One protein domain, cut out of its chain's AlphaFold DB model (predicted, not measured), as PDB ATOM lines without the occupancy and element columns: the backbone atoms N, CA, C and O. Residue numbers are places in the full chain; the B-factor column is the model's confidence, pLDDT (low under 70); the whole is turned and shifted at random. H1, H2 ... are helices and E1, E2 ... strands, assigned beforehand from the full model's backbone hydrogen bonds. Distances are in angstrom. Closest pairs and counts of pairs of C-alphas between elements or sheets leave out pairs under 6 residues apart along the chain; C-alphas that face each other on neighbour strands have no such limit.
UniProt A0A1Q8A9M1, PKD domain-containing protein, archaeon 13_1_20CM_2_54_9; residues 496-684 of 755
ATOM      1  N   GLN A 496      11.107 -45.304  -8.069       82.25
ATOM      2  CA  GLN A 496      10.519 -44.295  -7.187       82.25
ATOM      3  C   GLN A 496      10.258 -43.010  -7.976       82.25
ATOM      4  O   GLN A 496      11.145 -42.507  -8.665       82.25
ATOM      5  N   THR A 497       9.027 -42.509  -7.904       84.06
ATOM      6  CA  THR A 497       8.571 -41.346  -8.678       84.06
ATOM      7  C   THR A 497       7.405 -40.640  -7.975       84.06
ATOM      8  O   THR A 497       6.988 -41.025  -6.881       84.06
ATOM      9  N   THR A 498       6.863 -39.592  -8.593       88.56
ATOM     10  CA  THR A 498       5.675 -38.858  -8.129       88.56
ATOM     11  C   THR A 498       4.525 -38.954  -9.134       88.56
ATOM     12  O   THR A 498       4.721 -39.285 -10.303       88.56
ATOM     13  N   ILE A 499       3.297 -38.642  -8.696       90.44
ATOM     14  CA  ILE A 499       2.141 -38.556  -9.607       90.44
ATOM     15  C   ILE A 499       2.409 -37.502 -10.688       90.44
ATOM     16  O   ILE A 499       2.097 -37.718 -11.856       90.44
ATOM     17  N   GLU A 500       3.023 -36.388 -10.302       87.50
ATOM     18  CA  GLU A 500       3.379 -35.281 -11.180       87.50
ATOM     19  C   GLU A 500       4.421 -35.677 -12.216       87.50
ATOM     20  O   GLU A 500       4.308 -35.264 -13.358       87.50
ATOM     21  N   GLU A 501       5.408 -36.497 -11.873       84.31
ATOM     22  CA  GLU A 501       6.336 -37.037 -12.871       84.31
ATOM     23  C   GLU A 501       5.619 -37.989 -13.835       84.31
ATOM     24  O   GLU A 501       5.909 -37.979 -15.031       84.31
ATOM     25  N   ILE A 502       4.645 -38.773 -13.355       84.94
ATOM     26  CA  ILE A 502       3.857 -39.694 -14.190       84.94
ATOM     27  C   ILE A 502       3.045 -38.941 -15.236       84.94
ATOM     28  O   ILE A 502       3.181 -39.197 -16.432       84.94
ATOM     29  N   ILE A 503       2.209 -38.008 -14.790       86.12
ATOM     30  CA  ILE A 503       1.243 -37.312 -15.649       86.12
ATOM     31  C   ILE A 503       1.815 -36.043 -16.288       86.12
ATOM     32  O   ILE A 503       1.288 -35.589 -17.304       86.12
ATOM     33  N   GLY A 504       2.917 -35.538 -15.726       81.19
ATOM     34  CA  GLY A 504       3.740 -34.413 -16.163       81.19
ATOM     35  C   GLY A 504       3.013 -33.069 -16.300       81.19
ATOM     36  O   GLY A 504       1.850 -32.919 -15.922       81.19
ATOM     37  N   PRO A 505       3.719 -32.016 -16.753       81.12
ATOM     38  CA  PRO A 505       3.322 -30.636 -16.468       81.12
ATOM     39  C   PRO A 505       2.259 -30.061 -17.416       81.12
ATOM     40  O   PRO A 505       1.766 -28.955 -17.190       81.12
ATOM     41  N   LYS A 506       1.918 -30.752 -18.511       81.25
ATOM     42  CA  LYS A 506       1.068 -30.200 -19.576       81.25
ATOM     43  C   LYS A 506      -0.382 -30.664 -19.439       81.25
ATOM     44  O   LYS A 506      -0.721 -31.787 -19.807       81.25
ATOM     45  N   GLY A 507      -1.248 -29.769 -18.970       82.50
ATOM     46  CA  GLY A 507      -2.690 -30.007 -18.912       82.50
ATOM     47  C   GLY A 507      -3.390 -29.801 -20.253       82.50
ATOM     48  O   GLY A 507      -3.054 -28.892 -21.014       82.50
ATOM     49  N   ILE A 508      -4.389 -30.637 -20.529       82.00
ATOM     50  CA  ILE A 508      -5.254 -30.542 -21.704       82.00
ATOM     51  C   ILE A 508      -6.705 -30.475 -21.258       82.00
ATOM     52  O   ILE A 508      -7.197 -31.353 -20.554       82.00
ATOM     53  N   THR A 509      -7.413 -29.455 -21.729       86.88
ATOM     54  CA  THR A 509      -8.863 -29.360 -21.572       86.88
ATOM     55  C   THR A 509      -9.536 -30.382 -22.487       86.88
ATOM     56  O   THR A 509      -9.505 -30.244 -23.710       86.88
ATOM     57  N   ARG A 510     -10.122 -31.434 -21.904       79.81
ATOM     58  CA  ARG A 510     -10.705 -32.568 -22.644       79.81
ATOM     59  C   ARG A 510     -12.031 -32.238 -23.303       79.81
ATOM     60  O   ARG A 510     -12.323 -32.724 -24.392       79.81
ATOM     61  N   ASN A 511     -12.818 -31.404 -22.642       81.69
ATOM     62  CA  ASN A 511     -14.061 -30.871 -23.150       81.69
ATOM     63  C   ASN A 511     -13.938 -29.349 -23.218       81.69
ATOM     64  O   ASN A 511     -13.934 -28.671 -22.195       81.69
ATOM     65  N   SER A 512     -13.881 -28.801 -24.431       80.94
ATOM     66  CA  SER A 512     -13.753 -27.356 -24.663       80.94
ATOM     67  C   SER A 512     -14.893 -26.524 -24.063       80.94
ATOM     68  O   SER A 512     -14.731 -25.320 -23.885       80.94
ATOM     69  N   THR A 513     -16.028 -27.150 -23.737       85.69
ATOM     70  CA  THR A 513     -17.181 -26.501 -23.092       85.69
ATOM     71  C   THR A 513     -17.182 -26.612 -21.566       85.69
ATOM     72  O   THR A 513     -17.954 -25.910 -20.917       85.69
ATOM     73  N   ASP A 514     -16.313 -27.444 -20.981       84.00
ATOM     74  CA  ASP A 514     -16.176 -27.609 -19.533       84.00
ATOM     75  C   ASP A 514     -14.748 -27.252 -19.086       84.00
ATOM     76  O   ASP A 514     -13.832 -28.074 -19.217       84.00
ATOM     77  N   PRO A 515     -14.526 -26.053 -18.517       80.06
ATOM     78  CA  PRO A 515     -13.210 -25.648 -18.034       80.06
ATOM     79  C   PRO A 515     -12.710 -26.501 -16.857       80.06
ATOM     80  O   PRO A 515     -11.523 -26.439 -16.549       80.06
ATOM     81  N   ASN A 516     -13.565 -27.318 -16.219       84.94
ATOM     82  CA  ASN A 516     -13.154 -28.257 -15.172       84.94
ATOM     83  C   ASN A 516     -12.576 -29.572 -15.716       84.94
ATOM     84  O   ASN A 516     -12.066 -30.372 -14.938       84.94
ATOM     85  N   SER A 517     -12.615 -29.792 -17.034       87.19
ATOM     86  CA  SER A 517     -12.164 -31.025 -17.692       87.19
ATOM     87  C   SER A 517     -10.662 -31.061 -18.022       87.19
ATOM     88  O   SER A 517     -10.241 -31.738 -18.964       87.19
ATOM     89  N   ILE A 518      -9.843 -30.295 -17.296       88.81
ATOM     90  CA  ILE A 518      -8.389 -30.286 -17.494       88.81
ATOM     91  C   ILE A 518      -7.817 -31.587 -16.936       88.81
ATOM     92  O   ILE A 518      -7.994 -31.866 -15.759       88.81
ATOM     93  N   GLY A 519      -7.110 -32.354 -17.760       86.69
ATOM     94  CA  GLY A 519      -6.366 -33.541 -17.337       86.69
ATOM     95  C   GLY A 519      -5.171 -33.806 -18.250       86.69
ATOM     96  O   GLY A 519      -4.964 -33.106 -19.243       86.69
ATOM     97  N   ALA A 520      -4.352 -34.799 -17.910       81.88
ATOM     98  CA  ALA A 520      -3.117 -35.084 -18.637       81.88
ATOM     99  C   ALA A 520      -3.353 -36.007 -19.839       81.88
ATOM    100  O   ALA A 520      -4.137 -36.961 -19.765       81.88
ATOM    101  N   ASP A 521      -2.652 -35.768 -20.949       77.19
ATOM    102  CA  ASP A 521      -2.475 -36.763 -22.012       77.19
ATOM    103  C   ASP A 521      -1.144 -37.510 -21.873       77.19
ATOM    104  O   ASP A 521      -0.359 -37.249 -20.963       77.19
ATOM    105  N   TYR A 522      -0.895 -38.476 -22.762       70.81
ATOM    106  CA  TYR A 522       0.373 -39.207 -22.739       70.81
ATOM    107  C   TYR A 522       1.574 -38.317 -23.106       70.81
ATOM    108  O   TYR A 522       2.690 -38.643 -22.719       70.81
ATOM    109  N   THR A 523       1.370 -37.207 -23.837       65.06
ATOM    110  CA  THR A 523       2.433 -36.234 -24.175       65.06
ATOM    111  C   THR A 523       2.780 -35.322 -23.001       65.06
ATOM    112  O   THR A 523       3.862 -34.736 -22.972       65.06
ATOM    113  N   GLY A 524       1.861 -35.199 -22.045       60.47
ATOM    114  CA  GLY A 524       2.033 -34.463 -20.812       60.47
ATOM    115  C   GLY A 524       2.908 -35.195 -19.812       60.47
ATOM    116  O   GLY A 524       3.613 -34.500 -19.100       60.47
ATOM    117  N   GLY A 525       2.921 -36.535 -19.812       65.25
ATOM    118  CA  GLY A 525       3.627 -37.376 -18.838       65.25
ATOM    119  C   GLY A 525       5.149 -37.426 -18.975       65.25
ATOM    120  O   GLY A 525       5.686 -37.394 -20.081       65.25
ATOM    121  N   GLY A 526       5.854 -37.563 -17.846       58.16
ATOM    122  CA  GLY A 526       7.320 -37.679 -17.782       58.16
ATOM    123  C   GLY A 526       7.878 -39.014 -18.293       58.16
ATOM    124  O   GLY A 526       9.086 -39.157 -18.453       58.16
ATOM    125  N   PHE A 527       7.008 -39.971 -18.629       63.34
ATOM    126  CA  PHE A 527       7.346 -41.321 -19.104       63.34
ATOM    127  C   PHE A 527       7.168 -41.425 -20.632       63.34
ATOM    128  O   PHE A 527       6.657 -42.422 -21.142       63.34
ATOM    129  N   GLN A 528       7.542 -40.358 -21.356       57.06
ATOM    130  CA  GLN A 528       7.295 -40.157 -22.791       57.06
ATOM    131  C   GLN A 528       7.567 -41.415 -23.638       57.06
ATOM    132  O   GLN A 528       8.708 -41.858 -23.794       57.06
ATOM    133  N   LEU A 529       6.513 -41.952 -24.258       52.78
ATOM    134  CA  LEU A 529       6.616 -43.011 -25.260       52.78
ATOM    135  C   LEU A 529       7.115 -42.461 -26.606       52.78
ATOM    136  O   LEU A 529       6.319 -42.296 -27.522       52.78
ATOM    137  N   VAL A 530       8.427 -42.256 -26.758       45.66
ATOM    138  CA  VAL A 530       9.091 -41.931 -28.042       45.66
ATOM    139  C   VAL A 530       8.643 -40.569 -28.652       45.66
ATOM    140  O   VAL A 530       7.469 -40.221 -28.634       45.66
ATOM    141  N   PRO A 531       9.527 -39.760 -29.268       41.12
ATOM    142  CA  PRO A 531       9.188 -38.385 -29.686       41.12
ATOM    143  C   PRO A 531       8.098 -38.207 -30.771       41.12
ATOM    144  O   PRO A 531       7.853 -37.078 -31.184       41.12
ATOM    145  N   ASN A 532       7.467 -39.276 -31.278       39.41
ATOM    146  CA  ASN A 532       6.766 -39.264 -32.573       39.41
ATOM    147  C   ASN A 532       5.289 -39.691 -32.559       39.41
ATOM    148  O   ASN A 532       4.691 -39.803 -33.629       39.41
ATOM    149  N   LEU A 533       4.665 -39.916 -31.403       47.22
ATOM    150  CA  LEU A 533       3.209 -40.073 -31.352       47.22
ATOM    151  C   LEU A 533       2.591 -38.680 -31.138       47.22
ATOM    152  O   LEU A 533       2.799 -38.048 -30.106       47.22
ATOM    153  N   GLN A 534       1.886 -38.165 -32.153       44.72
ATOM    154  CA  GLN A 534       1.040 -36.973 -32.040       44.72
ATOM    155  C   GLN A 534      -0.396 -37.389 -31.703       44.72
ATOM    156  O   GLN A 534      -0.923 -38.359 -32.248       44.72
ATOM    157  N   TYR A 535      -1.048 -36.647 -30.807       43.84
ATOM    158  CA  TYR A 535      -2.472 -36.808 -30.503       43.84
ATOM    159  C   TYR A 535      -3.322 -36.543 -31.759       43.84
ATOM    160  O   TYR A 535      -3.355 -35.418 -32.257       43.84
ATOM    161  N   ASN A 536      -4.014 -37.572 -32.261       48.19
ATOM    162  CA  ASN A 536      -4.990 -37.455 -33.344       48.19
ATOM    163  C   ASN A 536      -6.421 -37.572 -32.776       48.19
ATOM    164  O   ASN A 536      -6.878 -38.687 -32.514       48.19
ATOM    165  N   PRO A 537      -7.157 -36.456 -32.609       47.09
ATOM    166  CA  PRO A 537      -8.526 -36.473 -32.089       47.09
ATOM    167  C   PRO A 537      -9.544 -37.156 -33.021       47.09
ATOM    168  O   PRO A 537     -10.660 -37.428 -32.589       47.09
ATOM    169  N   GLN A 538      -9.189 -37.444 -34.281       41.09
ATOM    170  CA  GLN A 538     -10.054 -38.121 -35.253       41.09
ATOM    171  C   GLN A 538      -9.753 -39.622 -35.435       41.09
ATOM    172  O   GLN A 538     -10.541 -40.320 -36.072       41.09
ATOM    173  N   SER A 539      -8.647 -40.150 -34.894       48.00
ATOM    174  CA  SER A 539      -8.328 -41.587 -34.948       48.00
ATOM    175  C   SER A 539      -7.487 -42.014 -33.739       48.00
ATOM    176  O   SER A 539      -6.257 -42.053 -33.804       48.00
ATOM    177  N   PRO A 540      -8.136 -42.309 -32.605       48.84
ATOM    178  CA  PRO A 540      -7.452 -42.470 -31.339       48.84
ATOM    179  C   PRO A 540      -7.301 -43.950 -30.977       48.84
ATOM    180  O   PRO A 540      -7.858 -44.445 -29.996       48.84
ATOM    181  N   ALA A 541      -6.580 -44.702 -31.804       45.34
ATOM    182  CA  ALA A 541      -6.162 -46.024 -31.370       45.34
ATOM    183  C   ALA A 541      -5.258 -45.862 -30.132       45.34
ATOM    184  O   ALA A 541      -4.364 -45.013 -30.127       45.34
ATOM    185  N   ASN A 542      -5.491 -46.682 -29.098       51.47
ATOM    186  CA  ASN A 542      -4.493 -47.018 -28.072       51.47
ATOM    187  C   ASN A 542      -3.135 -47.124 -28.791       51.47
ATOM    188  O   ASN A 542      -3.142 -47.777 -29.842       51.47
ATOM    189  N   PRO A 543      -2.032 -46.473 -28.357       51.16
ATOM    190  CA  PRO A 543      -0.766 -46.582 -29.072       51.16
ATOM    191  C   PRO A 543      -0.532 -48.064 -29.336       51.16
ATOM    192  O   PRO A 543      -0.413 -48.859 -28.406       51.16
ATOM    193  N   THR A 544      -0.550 -48.459 -30.610       47.47
ATOM    194  CA  THR A 544      -0.476 -49.867 -31.032       47.47
ATOM    195  C   THR A 544       0.856 -50.511 -30.622       47.47
ATOM    196  O   THR A 544       1.073 -51.697 -30.846       47.47
ATOM    197  N   SER A 545       1.727 -49.724 -29.985       52.22
ATOM    198  CA  SER A 545       3.063 -50.016 -29.503       52.22
ATOM    199  C   SER A 545       3.299 -49.492 -28.071       52.22
ATOM    200  O   SER A 545       4.316 -48.835 -27.833       52.22
ATOM    201  N   TRP A 546       2.398 -49.733 -27.102       58.81
ATOM    202  CA  TRP A 546       2.832 -49.643 -25.695       58.81
ATOM    203  C   TRP A 546       3.974 -50.659 -25.507       58.81
ATOM    204  O   TRP A 546       3.831 -51.809 -25.931       58.81
ATOM    205  N   PRO A 547       5.128 -50.263 -24.948       57.34
ATOM    206  CA  PRO A 547       6.347 -51.071 -25.007       57.34
ATOM    207  C   PRO A 547       6.264 -52.407 -24.251       57.34
ATOM    208  O   PRO A 547       7.129 -53.263 -24.412       57.34
ATOM    209  N   PHE A 548       5.236 -52.593 -23.424       60.94
ATOM    210  CA  PHE A 548       5.012 -53.789 -22.622       60.94
ATOM    211  C   PHE A 548       3.516 -54.109 -22.504       60.94
ATOM    212  O   PHE A 548       2.655 -53.247 -22.660       60.94
ATOM    213  N   TYR A 549       3.186 -55.369 -22.224       62.69
ATOM    214  CA  TYR A 549       1.798 -55.787 -22.015       62.69
ATOM    215  C   TYR A 549       1.296 -55.330 -20.637       62.69
ATOM    216  O   TYR A 549       1.991 -55.520 -19.641       62.69
ATOM    217  N   LYS A 550       0.051 -54.831 -20.567       58.94
ATOM    218  CA  LYS A 550      -0.649 -54.363 -19.346       58.94
ATOM    219  C   LYS A 550      -0.665 -55.390 -18.195       58.94
ATOM    220  O   LYS A 550      -0.925 -55.036 -17.057       58.94
ATOM    221  N   ARG A 551      -0.384 -56.666 -18.484       63.38
ATOM    222  CA  ARG A 551      -0.349 -57.778 -17.521       63.38
ATOM    223  C   ARG A 551       0.945 -58.611 -17.587       63.38
ATOM    224  O   ARG A 551       0.939 -59.784 -17.226       63.38
ATOM    225  N   ALA A 552       2.041 -58.047 -18.092       59.56
ATOM    226  CA  ALA A 552       3.314 -58.757 -18.173       59.56
ATOM    227  C   ALA A 552       3.964 -58.881 -16.782       59.56
ATOM    228  O   ALA A 552       4.331 -57.880 -16.179       59.56
ATOM    229  N   VAL A 553       4.136 -60.112 -16.294       54.31
ATOM    230  CA  VAL A 553       4.830 -60.409 -15.021       54.31
ATOM    231  C   VAL A 553       6.337 -60.645 -15.191       54.31
ATOM    232  O   VAL A 553       7.076 -60.660 -14.216       54.31
ATOM    233  N   ASN A 554       6.805 -60.782 -16.435       60.28
ATOM    234  CA  ASN A 554       8.216 -60.962 -16.773       60.28
ATOM    235  C   ASN A 554       8.782 -59.645 -17.318       60.28
ATOM    236  O   ASN A 554       8.869 -59.458 -18.534       60.28
ATOM    237  N   LEU A 555       9.117 -58.716 -16.424       63.22
ATOM    238  CA  LEU A 555       9.849 -57.506 -16.788       63.22
ATOM    239  C   LEU A 555      11.367 -57.752 -16.760       63.22
ATOM    240  O   LEU A 555      11.840 -58.652 -16.061       63.22
ATOM    241  N   PRO A 556      12.156 -56.958 -17.506       63.16
ATOM    242  CA  PRO A 556      13.594 -56.899 -17.279       63.16
ATOM    243  C   PRO A 556      13.893 -56.423 -15.841       63.16
ATOM    244  O   PRO A 556      13.099 -55.664 -15.280       63.16
ATOM    245  N   PRO A 557      15.058 -56.779 -15.263       61.81
ATOM    246  CA  PRO A 557      15.428 -56.421 -13.885       61.81
ATOM    247  C   PRO A 557      15.367 -54.919 -13.557       61.81
ATOM    248  O   PRO A 557      15.191 -54.538 -12.406       61.81
ATOM    249  N   SER A 558      15.461 -54.049 -14.567       62.16
ATOM    250  CA  SER A 558      15.336 -52.593 -14.428       62.16
ATOM    251  C   SER A 558      13.898 -52.089 -14.258       62.16
ATOM    252  O   SER A 558      13.701 -50.873 -14.186       62.16
ATOM    253  N   CYS A 559      12.895 -52.980 -14.283       72.75
ATOM    254  CA  CYS A 559      11.470 -52.633 -14.280       72.75
ATOM    255  C   CYS A 559      11.086 -51.620 -15.384       72.75
ATOM    256  O   CYS A 559      10.101 -50.892 -15.265       72.75
ATOM    257  N   SER A 560      11.875 -51.548 -16.464       70.06
ATOM    258  CA  SER A 560      11.779 -50.519 -17.505       70.06
ATOM    259  C   SER A 560      11.967 -51.120 -18.895       70.06
ATOM    260  O   SER A 560      12.835 -51.968 -19.091       70.06
ATOM    261  N   TYR A 561      11.229 -50.636 -19.894       64.06
ATOM    262  CA  TYR A 561      11.388 -51.048 -21.293       64.06
ATOM    263  C   TYR A 561      11.857 -49.865 -22.140       64.06
ATOM    264  O   TYR A 561      11.188 -48.839 -22.205       64.06
ATOM    265  N   GLY A 562      13.027 -49.971 -22.779       59.66
ATOM    266  CA  GLY A 562      13.539 -48.893 -23.637       59.66
ATOM    267  C   GLY A 562      13.730 -47.548 -22.915       59.66
ATOM    268  O   GLY A 562      13.537 -46.510 -23.537       59.66
ATOM    269  N   ARG A 563      14.120 -47.578 -21.625       61.34
ATOM    270  CA  ARG A 563      14.246 -46.433 -20.683       61.34
ATOM    271  C   ARG A 563      12.936 -45.865 -20.136       61.34
ATOM    272  O   ARG A 563      12.981 -44.884 -19.406       61.34
ATOM    273  N   ILE A 564      11.804 -46.482 -20.451       66.62
ATOM    274  CA  ILE A 564      10.493 -46.080 -19.945       66.62
ATOM    275  C   ILE A 564      10.188 -46.957 -18.733       66.62
ATOM    276  O   ILE A 564      10.079 -48.177 -18.904       66.62
ATOM    277  N   PRO A 565      10.090 -46.391 -17.519       71.44
ATOM    278  CA  PRO A 565       9.695 -47.176 -16.362       71.44
ATOM    279  C   PRO A 565       8.302 -47.775 -16.553       71.44
ATOM    280  O   PRO A 565       7.353 -47.081 -16.914       71.44
ATOM    281  N   ALA A 566       8.196 -49.079 -16.318       78.31
ATOM    282  CA  ALA A 566       6.947 -49.825 -16.402       78.31
ATOM    283  C   ALA A 566       6.330 -50.047 -15.018       78.31
ATOM    284  O   ALA A 566       5.110 -50.052 -14.886       78.31
ATOM    285  N   PHE A 567       7.171 -50.210 -13.995       83.50
ATOM    286  CA  PHE A 567       6.769 -50.463 -12.617       83.50
ATOM    287  C   PHE A 567       7.308 -49.364 -11.701       83.50
ATOM    288  O   PHE A 567       8.510 -49.084 -11.697       83.50
ATOM    289  N   VAL A 568       6.409 -48.729 -10.954       86.88
ATOM    290  CA  VAL A 568       6.692 -47.520 -10.175       86.88
ATOM    291  C   VAL A 568       6.271 -47.675  -8.722       86.88
ATOM    292  O   VAL A 568       5.375 -48.458  -8.397       86.88
ATOM    293  N   GLU A 569       6.908 -46.892  -7.861       89.19
ATOM    294  CA  GLU A 569       6.553 -46.738  -6.455       89.19
ATOM    295  C   GLU A 569       6.261 -45.267  -6.164       89.19
ATOM    296  O   GLU A 569       7.068 -44.390  -6.474       89.19
ATOM    297  N   LEU A 570       5.092 -45.015  -5.579       90.62
ATOM    298  CA  LEU A 570       4.639 -43.697  -5.150       90.62
ATOM    299  C   LEU A 570       4.525 -43.681  -3.631       90.62
ATOM    300  O   LEU A 570       3.926 -44.586  -3.048       90.62
ATOM    301  N   HIS A 571       5.054 -42.641  -2.992       88.75
ATOM    302  CA  HIS A 571       4.995 -42.473  -1.539       88.75
ATOM    303  C   HIS A 571       3.982 -41.420  -1.130       88.75
ATOM    304  O   HIS A 571       3.812 -40.406  -1.808       88.75
ATOM    305  N   ASN A 572       3.370 -41.631   0.036       90.75
ATOM    306  CA  ASN A 572       2.555 -40.625   0.721       90.75
ATOM    307  C   ASN A 572       1.405 -40.035  -0.135       90.75
ATOM    308  O   ASN A 572       0.982 -38.885   0.060       90.75
ATOM    309  N   VAL A 573       0.874 -40.829  -1.070       93.06
ATOM    310  CA  VAL A 573      -0.246 -40.450  -1.941       93.06
ATOM    311  C   VAL A 573      -1.577 -40.704  -1.242       93.06
ATOM    312  O   VAL A 573      -1.736 -41.650  -0.471       93.06
ATOM    313  N   GLY A 574      -2.549 -39.834  -1.488       93.31
ATOM    314  CA  GLY A 574      -3.861 -39.900  -0.862       93.31
ATOM    315  C   GLY A 574      -4.879 -40.706  -1.647       93.31
ATOM    316  O   GLY A 574      -4.939 -40.620  -2.869       93.31
ATOM    317  N   VAL A 575      -5.744 -41.431  -0.941       93.56
ATOM    318  CA  VAL A 575      -6.801 -42.249  -1.551       93.56
ATOM    319  C   VAL A 575      -8.102 -41.452  -1.611       93.56
ATOM    320  O   VAL A 575      -8.811 -41.295  -0.612       93.56
ATOM    321  N   ARG A 576      -8.441 -40.921  -2.790       90.12
ATOM    322  CA  ARG A 576      -9.522 -39.934  -2.947       90.12
ATOM    323  C   ARG A 576     -10.920 -40.546  -2.996       90.12
ATOM    324  O   ARG A 576     -11.865 -40.064  -2.359       90.12
ATOM    325  N   SER A 577     -11.064 -41.579  -3.808       88.94
ATOM    326  CA  SER A 577     -12.324 -42.260  -4.108       88.94
ATOM    327  C   SER A 577     -12.070 -43.749  -4.140       88.94
ATOM    328  O   SER A 577     -10.998 -44.134  -4.572       88.94
ATOM    329  N   ILE A 578     -13.050 -44.565  -3.768       87.81
ATOM    330  CA  ILE A 578     -13.011 -46.013  -3.983       87.81
ATOM    331  C   ILE A 578     -14.342 -46.411  -4.598       87.81
ATOM    332  O   ILE A 578     -15.399 -46.011  -4.106       87.81
ATOM    333  N   SER A 579     -14.280 -47.197  -5.661       84.62
ATOM    334  CA  SER A 579     -15.423 -47.830  -6.292       84.62
ATOM    335  C   SER A 579     -15.091 -49.289  -6.586       84.62
ATOM    336  O   SER A 579     -14.080 -49.615  -7.201       84.62
ATOM    337  N   SER A 580     -15.961 -50.203  -6.167       73.06
ATOM    338  CA  SER A 580     -15.982 -51.538  -6.757       73.06
ATOM    339  C   SER A 580     -16.592 -51.405  -8.148       73.06
ATOM    340  O   SER A 580     -17.729 -50.936  -8.269       73.06
ATOM    341  N   SER A 581     -15.859 -51.770  -9.197       67.00
ATOM    342  CA  SER A 581     -16.460 -51.825 -10.525       67.00
ATOM    343  C   SER A 581     -17.468 -52.985 -10.574       67.00
ATOM    344  O   SER A 581     -17.366 -53.955  -9.821       67.00
ATOM    345  N   GLY A 582     -18.445 -52.910 -11.482       68.81
ATOM    346  CA  GLY A 582     -19.324 -54.049 -11.784       68.81
ATOM    347  C   GLY A 582     -18.616 -55.182 -12.540       68.81
ATOM    348  O   GLY A 582     -19.256 -56.169 -12.896       68.81
ATOM    349  N   ASP A 583     -17.314 -55.043 -12.806       84.31
ATOM    350  CA  ASP A 583     -16.521 -55.979 -13.592       84.31
ATOM    351  C   ASP A 583     -16.029 -57.139 -12.716       84.31
ATOM    352  O   ASP A 583     -14.872 -57.211 -12.292       84.31
ATOM    353  N   CYS A 584     -16.951 -58.052 -12.415       88.75
ATOM    354  CA  CYS A 584     -16.724 -59.208 -11.559       88.75
ATOM    355  C   CYS A 584     -16.744 -60.518 -12.352       88.75
ATOM    356  O   CYS A 584     -17.637 -60.739 -13.165       88.75
ATOM    357  N   SER A 585     -15.836 -61.440 -12.040       90.00
ATOM    358  CA  SER A 585     -15.791 -62.767 -12.664       90.00
ATOM    359  C   SER A 585     -15.429 -63.853 -11.648       90.00
ATOM    360  O   SER A 585     -15.001 -63.564 -10.532       90.00
ATOM    361  N   LYS A 586     -15.645 -65.115 -12.025       92.06
ATOM    362  CA  LYS A 586     -15.082 -66.314 -11.368       92.06
ATOM    363  C   LYS A 586     -14.055 -67.026 -12.258       92.06
ATOM    364  O   LYS A 586     -13.577 -68.100 -11.903       92.06
ATOM    365  N   TYR A 587     -13.778 -66.453 -13.423       89.81
ATOM    366  CA  TYR A 587     -12.932 -66.993 -14.475       89.81
ATOM    367  C   TYR A 587     -11.950 -65.916 -14.913       89.81
ATOM    368  O   TYR A 587     -12.327 -64.744 -14.995       89.81
ATOM    369  N   PHE A 588     -10.729 -66.330 -15.229       84.38
ATOM    370  CA  PHE A 588      -9.759 -65.480 -15.904       84.38
ATOM    371  C   PHE A 588     -10.330 -64.963 -17.221       84.38
ATOM    372  O   PHE A 588     -11.128 -65.646 -17.870       84.38
ATOM    373  N   ASP A 589      -9.908 -63.771 -17.639       81.81
ATOM    374  CA  ASP A 589     -10.202 -63.289 -18.982       81.81
ATOM    375  C   ASP A 589      -9.728 -64.317 -20.022       81.81
ATOM    376  O   ASP A 589      -8.771 -65.070 -19.817       81.81
ATOM    377  N   VAL A 590     -10.368 -64.334 -21.191       76.19
ATOM    378  CA  VAL A 590      -9.973 -65.232 -22.292       76.19
ATOM    379  C   VAL A 590      -8.518 -65.018 -22.729       76.19
ATOM    380  O   VAL A 590      -7.850 -65.971 -23.120       76.19
ATOM    381  N   SER A 591      -7.999 -63.793 -22.597       69.56
ATOM    382  CA  SER A 591      -6.586 -63.459 -22.830       69.56
ATOM    383  C   SER A 591      -5.634 -64.103 -21.817       69.56
ATOM    384  O   SER A 591      -4.456 -64.273 -22.112       69.56
ATOM    385  N   ASN A 592      -6.157 -64.516 -20.664       66.25
ATOM    386  CA  ASN A 592      -5.465 -65.199 -19.577       66.25
ATOM    387  C   ASN A 592      -5.894 -66.681 -19.480       66.25
ATOM    388  O   ASN A 592      -5.819 -67.304 -18.422       66.25
ATOM    389  N   GLY A 593      -6.370 -67.259 -20.589       75.56
ATOM    390  CA  GLY A 593      -6.704 -68.680 -20.705       75.56
ATOM    391  C   GLY A 593      -8.128 -69.063 -20.296       75.56
ATOM    392  O   GLY A 593      -8.496 -70.223 -20.469       75.56
ATOM    393  N   GLY A 594      -8.950 -68.136 -19.785       82.06
ATOM    394  CA  GLY A 594     -10.384 -68.376 -19.563       82.06
ATOM    395  C   GLY A 594     -10.738 -69.391 -18.465       82.06
ATOM    396  O   GLY A 594     -11.889 -69.820 -18.370       82.06
ATOM    397  N   THR A 595      -9.765 -69.839 -17.667       88.06
ATOM    398  CA  THR A 595      -9.969 -70.907 -16.673       88.06
ATOM    399  C   THR A 595     -10.641 -70.385 -15.393       88.06
ATOM    400  O   THR A 595     -10.587 -69.184 -15.121       88.06
ATOM    401  N   PRO A 596     -11.309 -71.242 -14.593       90.31
ATOM    402  CA  PRO A 596     -11.853 -70.833 -13.297       90.31
ATOM    403  C   PRO A 596     -10.756 -70.346 -12.345       90.31
ATOM    404  O   PRO A 596      -9.654 -70.892 -12.329       90.31
ATOM    405  N   TYR A 597     -11.073 -69.370 -11.494       90.81
ATOM    406  CA  TYR A 597     -10.141 -68.905 -10.472       90.81
ATOM    407  C   TYR A 597      -9.789 -70.021  -9.474       90.81
ATOM    408  O   TYR A 597     -10.678 -70.790  -9.090       90.81
ATOM    409  N   PRO A 598      -8.539 -70.077  -8.967       84.25
ATOM    410  CA  PRO A 598      -8.058 -71.188  -8.138       84.25
ATOM    411  C   PRO A 598      -8.881 -71.468  -6.869       84.25
ATOM    412  O   PRO A 598      -8.910 -72.595  -6.388       84.25
ATOM    413  N   ASN A 599      -9.563 -70.456  -6.323       79.88
ATOM    414  CA  ASN A 599     -10.401 -70.560  -5.121       79.88
ATOM    415  C   ASN A 599     -11.915 -70.536  -5.415       79.88
ATOM    416  O   ASN A 599     -12.712 -70.568  -4.480       79.88
ATOM    417  N   GLY A 600     -12.329 -70.438  -6.687       82.19
ATOM    418  CA  GLY A 600     -13.734 -70.348  -7.106       82.19
ATOM    419  C   GLY A 600     -14.499 -69.109  -6.607       82.19
ATOM    420  O   GLY A 600     -15.705 -68.991  -6.850       82.19
ATOM    421  N   LEU A 601     -13.826 -68.188  -5.907       86.62
ATOM    422  CA  LEU A 601     -14.426 -66.973  -5.365       86.62
ATOM    423  C   LEU A 601     -14.588 -65.940  -6.473       86.62
ATOM    424  O   LEU A 601     -13.694 -65.746  -7.288       86.62
ATOM    425  N   GLN A 602     -15.721 -65.241  -6.476       89.38
ATOM    426  CA  GLN A 602     -15.922 -64.123  -7.389       89.38
ATOM    427  C   GLN A 602     -14.998 -62.967  -6.993       89.38
ATOM    428  O   GLN A 602     -14.971 -62.568  -5.828       89.38
ATOM    429  N   ARG A 603     -14.247 -62.434  -7.959       88.75
ATOM    430  CA  ARG A 603     -13.375 -61.265  -7.789       88.75
ATOM    431  C   ARG A 603     -13.855 -60.141  -8.693       88.75
ATOM    432  O   ARG A 603     -14.298 -60.400  -9.809       88.75
ATOM    433  N   CYS A 604     -13.767 -58.914  -8.198       88.81
ATOM    434  CA  CYS A 604     -14.165 -57.703  -8.906       88.81
ATOM    435  C   CYS A 604     -12.976 -56.754  -8.993       88.81
ATOM    436  O   CYS A 604     -12.160 -56.710  -8.066       88.81
ATOM    437  N   VAL A 605     -12.900 -55.970 -10.067       88.75
ATOM    438  CA  VAL A 605     -11.939 -54.866 -10.116       88.75
ATOM    439  C   VAL A 605     -12.329 -53.838  -9.055       88.75
ATOM    440  O   VAL A 605     -13.489 -53.437  -8.949       88.75
ATOM    441  N   THR A 606     -11.359 -53.409  -8.251       91.56
ATOM    442  CA  THR A 606     -11.565 -52.301  -7.311       91.56
ATOM    443  C   THR A 606     -10.771 -51.103  -7.781       91.56
ATOM    444  O   THR A 606      -9.549 -51.168  -7.843       91.56
ATOM    445  N   ALA A 607     -11.469 -50.028  -8.116       91.25
ATOM    446  CA  ALA A 607     -10.916 -48.811  -8.673       91.25
ATOM    447  C   ALA A 607     -10.891 -47.674  -7.654       91.25
ATOM    448  O   ALA A 607     -11.717 -47.599  -6.744       91.25
ATOM    449  N   PHE A 608      -9.930 -46.774  -7.806       92.25
ATOM    450  CA  PHE A 608      -9.761 -45.601  -6.967       92.25
ATOM    451  C   PHE A 608      -8.938 -44.526  -7.681       92.25
ATOM    452  O   PHE A 608      -8.328 -44.770  -8.713       92.25
ATOM    453  N   ASN A 609      -8.937 -43.310  -7.138       91.81
ATOM    454  CA  ASN A 609      -8.029 -42.256  -7.585       91.81
ATOM    455  C   ASN A 609      -7.003 -42.001  -6.490       91.81
ATOM    456  O   ASN A 609      -7.375 -41.819  -5.324       91.81
ATOM    457  N   LEU A 610      -5.735 -41.975  -6.884       94.19
ATOM    458  CA  LEU A 610      -4.630 -41.537  -6.046       94.19
ATOM    459  C   LEU A 610      -4.371 -40.064  -6.319       94.19
ATOM    460  O   LEU A 610      -4.419 -39.646  -7.474       94.19
ATOM    461  N   GLU A 611      -4.121 -39.279  -5.276       92.25
ATOM    462  CA  GLU A 611      -3.895 -37.841  -5.401       92.25
ATOM    463  C   GLU A 611      -2.680 -37.360  -4.613       92.25
ATOM    464  O   GLU A 611      -2.387 -37.860  -3.522       92.25
ATOM    465  N   ASN A 612      -2.014 -36.326  -5.129       89.62
ATOM    466  CA  ASN A 612      -1.162 -35.497  -4.293       89.62
ATOM    467  C   ASN A 612      -2.060 -34.656  -3.383       89.62
ATOM    468  O   ASN A 612      -2.780 -33.757  -3.821       89.62
ATOM    469  N   TRP A 613      -2.021 -34.965  -2.092       78.94
ATOM    470  CA  TRP A 613      -2.940 -34.413  -1.098       78.94
ATOM    471  C   TRP A 613      -2.883 -32.889  -0.949       78.94
ATOM    472  O   TRP A 613      -3.820 -32.289  -0.428       78.94
ATOM    473  N   ASN A 614      -1.795 -32.256  -1.387       80.12
ATOM    474  CA  ASN A 614      -1.658 -30.802  -1.326       80.12
ATOM    475  C   ASN A 614      -2.519 -30.079  -2.383       80.12
ATOM    476  O   ASN A 614      -2.700 -28.867  -2.285       80.12
ATOM    477  N   TYR A 615      -3.094 -30.799  -3.356       76.19
ATOM    478  CA  TYR A 615      -3.843 -30.225  -4.477       76.19
ATOM    479  C   TYR A 615      -5.289 -30.732  -4.527       76.19
ATOM    480  O   TYR A 615      -5.622 -31.705  -5.198       76.19
ATOM    481  N   THR A 616      -6.193 -30.035  -3.833       71.06
ATOM    482  CA  THR A 616      -7.585 -30.494  -3.657       71.06
ATOM    483  C   THR A 616      -8.629 -29.761  -4.505       71.06
ATOM    484  O   THR A 616      -9.796 -30.162  -4.488       71.06
ATOM    485  N   VAL A 617      -8.254 -28.704  -5.239       81.50
ATOM    486  CA  VAL A 617      -9.194 -27.816  -5.956       81.50
ATOM    487  C   VAL A 617      -9.077 -27.988  -7.470       81.50
ATOM    488  O   VAL A 617      -7.984 -27.959  -8.028       81.50
ATOM    489  N   CYS A 618     -10.208 -28.199  -8.138       82.12
ATOM    490  CA  CYS A 618     -10.276 -28.414  -9.585       82.12
ATOM    491  C   CYS A 618     -10.452 -27.077 -10.328       82.12
ATOM    492  O   CYS A 618     -10.995 -26.144  -9.729       82.12
ATOM    493  N   PRO A 619     -10.006 -26.948 -11.596       78.69
ATOM    494  CA  PRO A 619      -9.561 -28.003 -12.527       78.69
ATOM    495  C   PRO A 619      -8.167 -28.603 -12.301       78.69
ATOM    496  O   PRO A 619      -7.920 -29.725 -12.730       78.69
ATOM    497  N   THR A 620      -7.247 -27.894 -11.647       79.56
ATOM    498  CA  THR A 620      -5.836 -28.317 -11.555       79.56
ATOM    499  C   THR A 620      -5.639 -29.593 -10.739       79.56
ATOM    500  O   THR A 620      -4.721 -30.344 -11.035       79.56
ATOM    501  N   CYS A 621      -6.538 -29.906  -9.797       85.19
ATOM    502  CA  CYS A 621      -6.567 -31.161  -9.028       85.19
ATOM    503  C   CYS A 621      -6.348 -32.434  -9.875       85.19
ATOM    504  O   CYS A 621      -5.765 -33.403  -9.401       85.19
ATOM    505  N   TYR A 622      -6.840 -32.462 -11.116       88.81
ATOM    506  CA  TYR A 622      -6.770 -33.624 -11.999       88.81
ATOM    507  C   TYR A 622      -5.374 -33.812 -12.605       88.81
ATOM    508  O   TYR A 622      -4.979 -34.934 -12.893       88.81
ATOM    509  N   MET A 623      -4.588 -32.734 -12.683       88.38
ATOM    510  CA  MET A 623      -3.151 -32.756 -12.985       88.38
ATOM    511  C   MET A 623      -2.296 -33.178 -11.783       88.38
ATOM    512  O   MET A 623      -1.081 -33.030 -11.816       88.38
ATOM    513  N   HIS A 624      -2.929 -33.692 -10.730       90.88
ATOM    514  CA  HIS A 624      -2.301 -34.225  -9.521       90.88
ATOM    515  C   HIS A 624      -2.949 -35.548  -9.098       90.88
ATOM    516  O   HIS A 624      -2.882 -35.941  -7.931       90.88
ATOM    517  N   ARG A 625      -3.628 -36.220 -10.037       91.38
ATOM    518  CA  ARG A 625      -4.335 -37.475  -9.802       91.38
ATOM    519  C   ARG A 625      -3.999 -38.507 -10.859       91.38
ATOM    520  O   ARG A 625      -3.869 -38.185 -12.034       91.38
ATOM    521  N   VAL A 626      -3.934 -39.757 -10.426       91.50
ATOM    522  CA  VAL A 626      -3.831 -40.916 -11.313       91.50
ATOM    523  C   VAL A 626      -4.918 -41.917 -10.945       91.50
ATOM    524  O   VAL A 626      -5.190 -42.157  -9.762       91.50
ATOM    525  N   TYR A 627      -5.573 -42.475 -11.961       92.62
ATOM    526  CA  TYR A 627      -6.531 -43.546 -11.748       92.62
ATOM    527  C   TYR A 627      -5.771 -44.819 -11.396       92.62
ATOM    528  O   TYR A 627      -4.760 -45.142 -12.010       92.62
ATOM    529  N   ALA A 628      -6.230 -45.549 -10.395       92.75
ATOM    530  CA  ALA A 628      -5.578 -46.753  -9.919       92.75
ATOM    531  C   ALA A 628      -6.608 -47.850  -9.696       92.75
ATOM    532  O   ALA A 628      -7.766 -47.581  -9.374       92.75
ATOM    533  N   TYR A 629      -6.206 -49.102  -9.862       91.31
ATOM    534  CA  TYR A 629      -7.096 -50.216  -9.565       91.31
ATOM    535  C   TYR A 629      -6.352 -51.500  -9.241       91.31
ATOM    536  O   TYR A 629      -5.223 -51.738  -9.664       91.31
ATOM    537  N   ILE A 630      -7.053 -52.347  -8.498       91.56
ATOM    538  CA  ILE A 630      -6.709 -53.738  -8.240       91.56
ATOM    539  C   ILE A 630      -7.473 -54.577  -9.261       91.56
ATOM    540  O   ILE A 630      -8.704 -54.649  -9.217       91.56
ATOM    541  N   ASP A 631      -6.740 -55.181 -10.191       88.75
ATOM    542  CA  ASP A 631      -7.290 -56.033 -11.245       88.75
ATOM    543  C   ASP A 631      -7.771 -57.383 -10.687       88.75
ATOM    544  O   ASP A 631      -7.122 -57.987  -9.828       88.75
ATOM    545  N   ARG A 632      -8.922 -57.866 -11.171       87.62
ATOM    546  CA  ARG A 632      -9.561 -59.087 -10.654       87.62
ATOM    547  C   ARG A 632      -8.762 -60.360 -10.933       87.62
ATOM    548  O   ARG A 632      -8.750 -61.246 -10.081       87.62
ATOM    549  N   ASP A 633      -8.094 -60.445 -12.083       85.31
ATOM    550  CA  ASP A 633      -7.342 -61.628 -12.498       85.31
ATOM    551  C   ASP A 633      -6.021 -61.669 -11.733       85.31
ATOM    552  O   ASP A 633      -5.627 -62.709 -11.207       85.31
ATOM    553  N   TRP A 634      -5.374 -60.513 -11.572       85.44
ATOM    554  CA  TRP A 634      -4.174 -60.395 -10.747       85.44
ATOM    555  C   TRP A 634      -4.464 -60.677  -9.274       85.44
ATOM    556  O   TRP A 634      -3.685 -61.363  -8.615       85.44
ATOM    557  N   ASN A 635      -5.599 -60.211  -8.755       87.44
ATOM    558  CA  ASN A 635      -6.045 -60.532  -7.401       87.44
ATOM    559  C   ASN A 635      -6.307 -62.042  -7.248       87.44
ATOM    560  O   ASN A 635      -5.847 -62.651  -6.282       87.44
ATOM    561  N   ALA A 636      -6.975 -62.670  -8.225       86.19
ATOM    562  CA  ALA A 636      -7.247 -64.108  -8.225       86.19
ATOM    563  C   ALA A 636      -5.972 -64.971  -8.267       86.19
ATOM    564  O   ALA A 636      -5.934 -66.016  -7.614       86.19
ATOM    565  N   SER A 637      -4.933 -64.518  -8.976       82.44
ATOM    566  CA  SER A 637      -3.612 -65.165  -9.045       82.44
ATOM    567  C   SER A 637      -2.670 -64.803  -7.889       82.44
ATOM    568  O   SER A 637      -1.553 -65.313  -7.831       82.44
ATOM    569  N   GLY A 638      -3.085 -63.927  -6.968       83.94
ATOM    570  CA  GLY A 638      -2.250 -63.474  -5.850       83.94
ATOM    571  C   GLY A 638      -1.139 -62.489  -6.237       83.94
ATOM    572  O   GLY A 638      -0.194 -62.308  -5.479       83.94
ATOM    573  N   HIS A 639      -1.234 -61.858  -7.407       84.06
ATOM    574  CA  HIS A 639      -0.297 -60.844  -7.907       84.06
ATOM    575  C   HIS A 639      -0.696 -59.413  -7.526       84.06
ATOM    576  O   HIS A 639       0.099 -58.493  -7.687       84.06
ATOM    577  N   ALA A 640      -1.917 -59.213  -7.035       87.50
ATOM    578  CA  ALA A 640      -2.419 -57.930  -6.556       87.50
ATOM    579  C   ALA A 640      -3.016 -58.085  -5.146       87.50
ATOM    580  O   ALA A 640      -3.427 -59.188  -4.766       87.50
ATOM    581  N   PRO A 641      -3.076 -57.002  -4.351       88.19
ATOM    582  CA  PRO A 641      -3.542 -57.068  -2.975       88.19
ATOM    583  C   PRO A 641      -5.025 -57.436  -2.918       88.19
ATOM    584  O   PRO A 641      -5.814 -57.044  -3.778       88.19
ATOM    585  N   GLN A 642      -5.411 -58.189  -1.885       83.12
ATOM    586  CA  GLN A 642      -6.778 -58.702  -1.759       83.12
ATOM    587  C   GLN A 642      -7.815 -57.609  -1.491       83.12
ATOM    588  O   GLN A 642      -8.959 -57.745  -1.922       83.12
ATOM    589  N   SER A 643      -7.416 -56.544  -0.797       86.00
ATOM    590  CA  SER A 643      -8.265 -55.417  -0.427       86.00
ATOM    591  C   SER A 643      -7.725 -54.113  -0.998       86.00
ATOM    592  O   SER A 643      -6.512 -53.907  -1.086       86.00
ATOM    593  N   ALA A 644      -8.642 -53.214  -1.337       86.94
ATOM    594  CA  ALA A 644      -8.299 -51.833  -1.624       86.94
ATOM    595  C   ALA A 644      -7.881 -51.080  -0.354       86.94
ATOM    596  O   ALA A 644      -8.274 -51.481   0.747       86.94
ATOM    597  N   PRO A 645      -7.107 -49.995  -0.517       91.62
ATOM    598  CA  PRO A 645      -6.891 -49.026   0.546       91.62
ATOM    599  C   PRO A 645      -8.207 -48.396   1.029       91.62
ATOM    600  O   PRO A 645      -9.241 -48.534   0.380       91.62
ATOM    601  N   THR A 646      -8.182 -47.697   2.159       92.12
ATOM    602  CA  THR A 646      -9.303 -46.947   2.743       92.12
ATOM    603  C   THR A 646      -9.359 -45.520   2.202       92.12
ATOM    604  O   THR A 646      -8.351 -44.832   2.066       92.12
ATOM    605  N   ARG A 647     -10.567 -45.012   1.934       92.25
ATOM    606  CA  ARG A 647     -10.748 -43.633   1.471       92.25
ATOM    607  C   ARG A 647     -10.263 -42.648   2.533       92.25
ATOM    608  O   ARG A 647     -10.681 -42.723   3.684       92.25
ATOM    609  N   GLY A 648      -9.471 -41.672   2.106       88.50
ATOM    610  CA  GLY A 648      -8.925 -40.618   2.952       88.50
ATOM    611  C   GLY A 648      -7.630 -40.998   3.669       88.50
ATOM    612  O   GLY A 648      -7.073 -40.161   4.374       88.50
ATOM    613  N   GLU A 649      -7.138 -42.224   3.491       90.44
ATOM    614  CA  GLU A 649      -5.841 -42.620   4.022       90.44
ATOM    615  C   GLU A 649      -4.703 -42.217   3.075       90.44
ATOM    616  O   GLU A 649      -4.913 -41.955   1.882       90.44
ATOM    617  N   ARG A 650      -3.489 -42.171   3.627       92.06
ATOM    618  CA  ARG A 650      -2.264 -41.990   2.856       92.06
ATOM    619  C   ARG A 650      -1.517 -43.301   2.759       92.06
ATOM    620  O   ARG A 650      -1.300 -43.962   3.777       92.06
ATOM    621  N   ILE A 651      -1.108 -43.644   1.550       92.81
ATOM    622  CA  ILE A 651      -0.461 -44.916   1.258       92.81
ATOM    623  C   ILE A 651       0.846 -44.712   0.508       92.81
ATOM    624  O   ILE A 651       1.021 -43.725  -0.208       92.81
ATOM    625  N   ASP A 652       1.726 -45.693   0.653       91.25
ATOM    626  CA  ASP A 652       2.743 -45.973  -0.347       91.25
ATOM    627  C   ASP A 652       2.208 -47.103  -1.235       91.25
ATOM    628  O   ASP A 652       1.594 -48.055  -0.736       91.25
ATOM    629  N   VAL A 653       2.403 -47.001  -2.546       92.94
ATOM    630  CA  VAL A 653       1.803 -47.917  -3.523       92.94
ATOM    631  C   VAL A 653       2.793 -48.272  -4.623       92.94
ATOM    632  O   VAL A 653       3.477 -47.406  -5.162       92.94
ATOM    633  N   GLN A 654       2.837 -49.559  -4.965       91.56
ATOM    634  CA  GLN A 654       3.605 -50.101  -6.078       91.56
ATOM    635  C   GLN A 654       2.658 -50.596  -7.170       91.56
ATOM    636  O   GLN A 654       1.698 -51.336  -6.905       91.56
ATOM    637  N   GLY A 655       2.937 -50.241  -8.417       89.62
ATOM    638  CA  GLY A 655       2.088 -50.650  -9.523       89.62
ATOM    639  C   GLY A 655       2.700 -50.464 -10.896       89.62
ATOM    640  O   GLY A 655       3.705 -49.776 -11.068       89.62
ATOM    641  N   PHE A 656       2.069 -51.093 -11.882       84.88
ATOM    642  CA  PHE A 656       2.432 -50.905 -13.279       84.88
ATOM    643  C   PHE A 656       1.746 -49.666 -13.818       84.88
ATOM    644  O   PHE A 656       0.520 -49.555 -13.731       84.88
ATOM    645  N   ILE A 657       2.532 -48.753 -14.380       83.50
ATOM    646  CA  ILE A 657       1.990 -47.566 -15.019       83.50
ATOM    647  C   ILE A 657       1.634 -47.872 -16.473       83.50
ATOM    648  O   ILE A 657       2.410 -48.461 -17.230       83.50
ATOM    649  N   TYR A 658       0.427 -47.484 -16.861       79.38
ATOM    650  CA  TYR A 658      -0.116 -47.702 -18.191       79.38
ATOM    651  C   TYR A 658      -0.901 -46.468 -18.636       79.38
ATOM    652  O   TYR A 658      -1.407 -45.716 -17.805       79.38
ATOM    653  N   TRP A 659      -1.019 -46.254 -19.943       78.44
ATOM    654  CA  TRP A 659      -1.892 -45.217 -20.483       78.44
ATOM    655  C   TRP A 659      -2.985 -45.826 -21.355       78.44
ATOM    656  O   TRP A 659      -2.707 -46.531 -22.328       78.44
ATOM    657  N   GLU A 660      -4.236 -45.526 -21.025       75.06
ATOM    658  CA  GLU A 660      -5.427 -46.009 -21.701       75.06
ATOM    659  C   GLU A 660      -6.242 -44.860 -22.303       75.06
ATOM    660  O   GLU A 660      -6.717 -43.957 -21.617       75.06
ATOM    661  N   TYR A 661      -6.465 -44.928 -23.616       74.88
ATOM    662  CA  TYR A 661      -7.229 -43.907 -24.328       74.88
ATOM    663  C   TYR A 661      -8.729 -43.893 -23.977       74.88
ATOM    664  O   TYR A 661      -9.351 -42.833 -23.979       74.88
ATOM    665  N   SER A 662      -9.332 -45.053 -23.696       74.19
ATOM    666  CA  SER A 662     -10.796 -45.228 -23.620       74.19
ATOM    667  C   SER A 662     -11.489 -44.324 -22.588       74.19
ATOM    668  O   SER A 662     -12.687 -44.065 -22.705       74.19
ATOM    669  N   SER A 663     -10.733 -43.828 -21.604       77.56
ATOM    670  CA  SER A 663     -11.243 -43.122 -20.428       77.56
ATOM    671  C   SER A 663     -10.735 -41.678 -20.297       77.56
ATOM    672  O   SER A 663     -11.024 -41.018 -19.304       77.56
ATOM    673  N   VAL A 664     -10.065 -41.126 -21.320       79.94
ATOM    674  CA  VAL A 664      -9.432 -39.789 -21.249       79.94
ATOM    675  C   VAL A 664     -10.406 -38.623 -21.052       79.94
ATOM    676  O   VAL A 664      -9.986 -37.536 -20.669       79.94
ATOM    677  N   THR A 665     -11.700 -38.804 -21.325       84.06
ATOM    678  CA  THR A 665     -12.745 -37.783 -21.107       84.06
ATOM    679  C   THR A 665     -13.544 -38.007 -19.822       84.06
ATOM    680  O   THR A 665     -14.437 -37.220 -19.509       84.06
ATOM    681  N   ALA A 666     -13.247 -39.064 -19.065       86.81
ATOM    682  CA  ALA A 666     -14.008 -39.434 -17.885       86.81
ATOM    683  C   ALA A 666     -13.525 -38.685 -16.635       86.81
ATOM    684  O   ALA A 666     -12.372 -38.809 -16.223       86.81
ATOM    685  N   PHE A 667     -14.435 -37.976 -15.959       86.56
ATOM    686  CA  PHE A 667     -14.117 -37.282 -14.702       86.56
ATOM    687  C   PHE A 667     -13.645 -38.247 -13.600       86.56
ATOM    688  O   PHE A 667     -12.801 -37.897 -12.778       86.56
ATOM    689  N   TRP A 668     -14.181 -39.473 -13.579       86.69
ATOM    690  CA  TRP A 668     -13.821 -40.504 -12.603       86.69
ATOM    691  C   TRP A 668     -12.432 -41.107 -12.860       86.69
ATOM    692  O   TRP A 668     -11.868 -41.707 -11.948       86.69
ATOM    693  N   HIS A 669     -11.873 -40.889 -14.054       88.88
ATOM    694  CA  HIS A 669     -10.496 -41.212 -14.453       88.88
ATOM    695  C   HIS A 669      -9.602 -39.954 -14.447       88.88
ATOM    696  O   HIS A 669      -8.581 -39.846 -15.122       88.88
ATOM    697  N   SER A 670     -10.027 -38.932 -13.699       88.19
ATOM    698  CA  SER A 670      -9.318 -37.659 -13.567       88.19
ATOM    699  C   SER A 670      -9.041 -36.955 -14.903       88.19
ATOM    700  O   SER A 670      -8.036 -36.263 -15.037       88.19
ATOM    701  N   PHE A 671      -9.909 -37.138 -15.911       88.56
ATOM    702  CA  PHE A 671      -9.728 -36.587 -17.266       88.56
ATOM    703  C   PHE A 671      -8.362 -36.930 -17.897       88.56
ATOM    704  O   PHE A 671      -7.851 -36.230 -18.782       88.56
ATOM    705  N   SER A 672      -7.766 -38.024 -17.425       84.19
ATOM    706  CA  SER A 672      -6.480 -38.545 -17.856       84.19
ATOM    707  C   SER A 672      -6.670 -39.936 -18.453       84.19
ATOM    708  O   SER A 672      -7.726 -40.539 -18.315       84.19
ATOM    709  N   GLY A 673      -5.663 -40.429 -19.167       81.81
ATOM    710  CA  GLY A 673      -5.599 -41.847 -19.539       81.81
ATOM    711  C   GLY A 673      -4.656 -42.639 -18.641       81.81
ATOM    712  O   GLY A 673      -4.465 -43.825 -18.866       81.81
ATOM    713  N   TRP A 674      -4.007 -41.998 -17.667       87.06
ATOM    714  CA  TRP A 674      -2.956 -42.626 -16.874       87.06
ATOM    715  C   TRP A 674      -3.555 -43.539 -15.805       87.06
ATOM    716  O   TRP A 674      -4.416 -43.134 -15.024       87.06
ATOM    717  N   GLU A 675      -3.071 -44.774 -15.779       87.88
ATOM    718  CA  GLU A 675      -3.546 -45.851 -14.927       87.88
ATOM    719  C   GLU A 675      -2.405 -46.495 -14.157       87.88
ATOM    720  O   GLU A 675      -1.408 -46.898 -14.752       87.88
ATOM    721  N   LEU A 676      -2.600 -46.692 -12.857       90.19
ATOM    722  CA  LEU A 676      -1.735 -47.508 -12.020       90.19
ATOM    723  C   LEU A 676      -2.418 -48.840 -11.693       90.19
ATOM    724  O   LEU A 676      -3.369 -48.896 -10.908       90.19
ATOM    725  N   LEU A 677      -1.906 -49.929 -12.258       89.06
ATOM    726  CA  LEU A 677      -2.311 -51.279 -11.884       89.06
ATOM    727  C   LEU A 677      -1.611 -51.657 -10.587       89.06
ATOM    728  O   LEU A 677      -0.406 -51.908 -10.568       89.06
ATOM    729  N   VAL A 678      -2.368 -51.678  -9.498       91.81
ATOM    730  CA  VAL A 678      -1.818 -51.819  -8.153       91.81
ATOM    731  C   VAL A 678      -1.454 -53.268  -7.870       91.81
ATOM    732  O   VAL A 678      -2.285 -54.174  -7.931       91.81
ATOM    733  N   THR A 679      -0.196 -53.459  -7.494       89.06
ATOM    734  CA  THR A 679       0.382 -54.763  -7.141       89.06
ATOM    735  C   THR A 679       0.653 -54.886  -5.651       89.06
ATOM    736  O   THR A 679       0.731 -55.991  -5.124       89.06
ATOM    737  N   GLY A 680       0.736 -53.762  -4.948       90.06
ATOM    738  CA  GLY A 680       0.899 -53.716  -3.508       90.06
ATOM    739  C   GLY A 680       0.689 -52.300  -2.999       90.06
ATOM    740  O   GLY A 680       0.938 -51.330  -3.713       90.06
ATOM    741  N   TRP A 681       0.216 -52.186  -1.767       92.31
ATOM    742  CA  TRP A 681       0.125 -50.916  -1.061       92.31
ATOM    743  C   TRP A 681       0.290 -51.142   0.441       92.31
ATOM    744  O   TRP A 681       0.079 -52.250   0.939       92.31
ATOM    745  N   ARG A 682       0.666 -50.087   1.160       89.69
ATOM    746  CA  ARG A 682       0.736 -50.054   2.626       89.69
ATOM    747  C   ARG A 682       0.398 -48.657   3.133       89.69
ATOM    748  O   ARG A 682       0.575 -47.685   2.406       89.69
ATOM    749  N   VAL A 683      -0.045 -48.544   4.383       90.25
ATOM    750  CA  VAL A 683      -0.236 -47.234   5.025       90.25
ATOM    751  C   VAL A 683       1.111 -46.516   5.107       90.25
ATOM    752  O   VAL A 683       2.092 -47.095   5.582       90.25
ATOM    753  N   SER A 684       1.154 -45.268   4.641       86.19
ATOM    754  CA  SER A 684       2.388 -44.487   4.606       86.19
ATOM    755  C   SER A 684       2.830 -44.121   6.025       86.19
ATOM    756  O   SER A 684       2.053 -43.593   6.824       86.19
TER     757      SER A 684
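AT A GLANCE: This is residues 496 to 684 of the 755 residues of the protein "PKD domain-containing protein" of archaeon 13_1_20CM_2_54_9 (UniProt A0A1Q8A9M1). With little regular structure, this is a closed five-stranded barrel, E3 E4 E5 E7 E6, with H1, H2 and hairpin E1-E2 by one end of E5 and H3 by the other. The printed part has 189 residues, 75 in three named helices and seven named strands, mostly strand; the barrel is mixed. It is compact, radius of gyration of the C-alphas 16.3 A, spanning 47 by 36 by 33 A.

IN THESE COORDINATES: H1, residues 499 to 503, begins at C-alpha 499 (2.141, -38.556, -9.607). E1 is 507 to 509, E2 518 to 520, E3 567 to 585, E4 603 to 611, H2 620 to 624, E5 625 to 630, H3 632 to 636, E6 650 to 659, E7 674 to 683.

HOW THE PARTS SIT: E3 and E4, an antiparallel hairpin, have N 574 and O 611 within hydrogen-bond range, 2.8 A. H1 touches H2, closest C-alphas Glu 500 and His 624, 6.0 A. H2 has 0 of 1 O i to N i+4 pairs within range, 2 of 2 i+3.

THE WHOLE: The printed part has no cut. In the long link E2 to E3, residues 523 to 558 are under pLDDT 70.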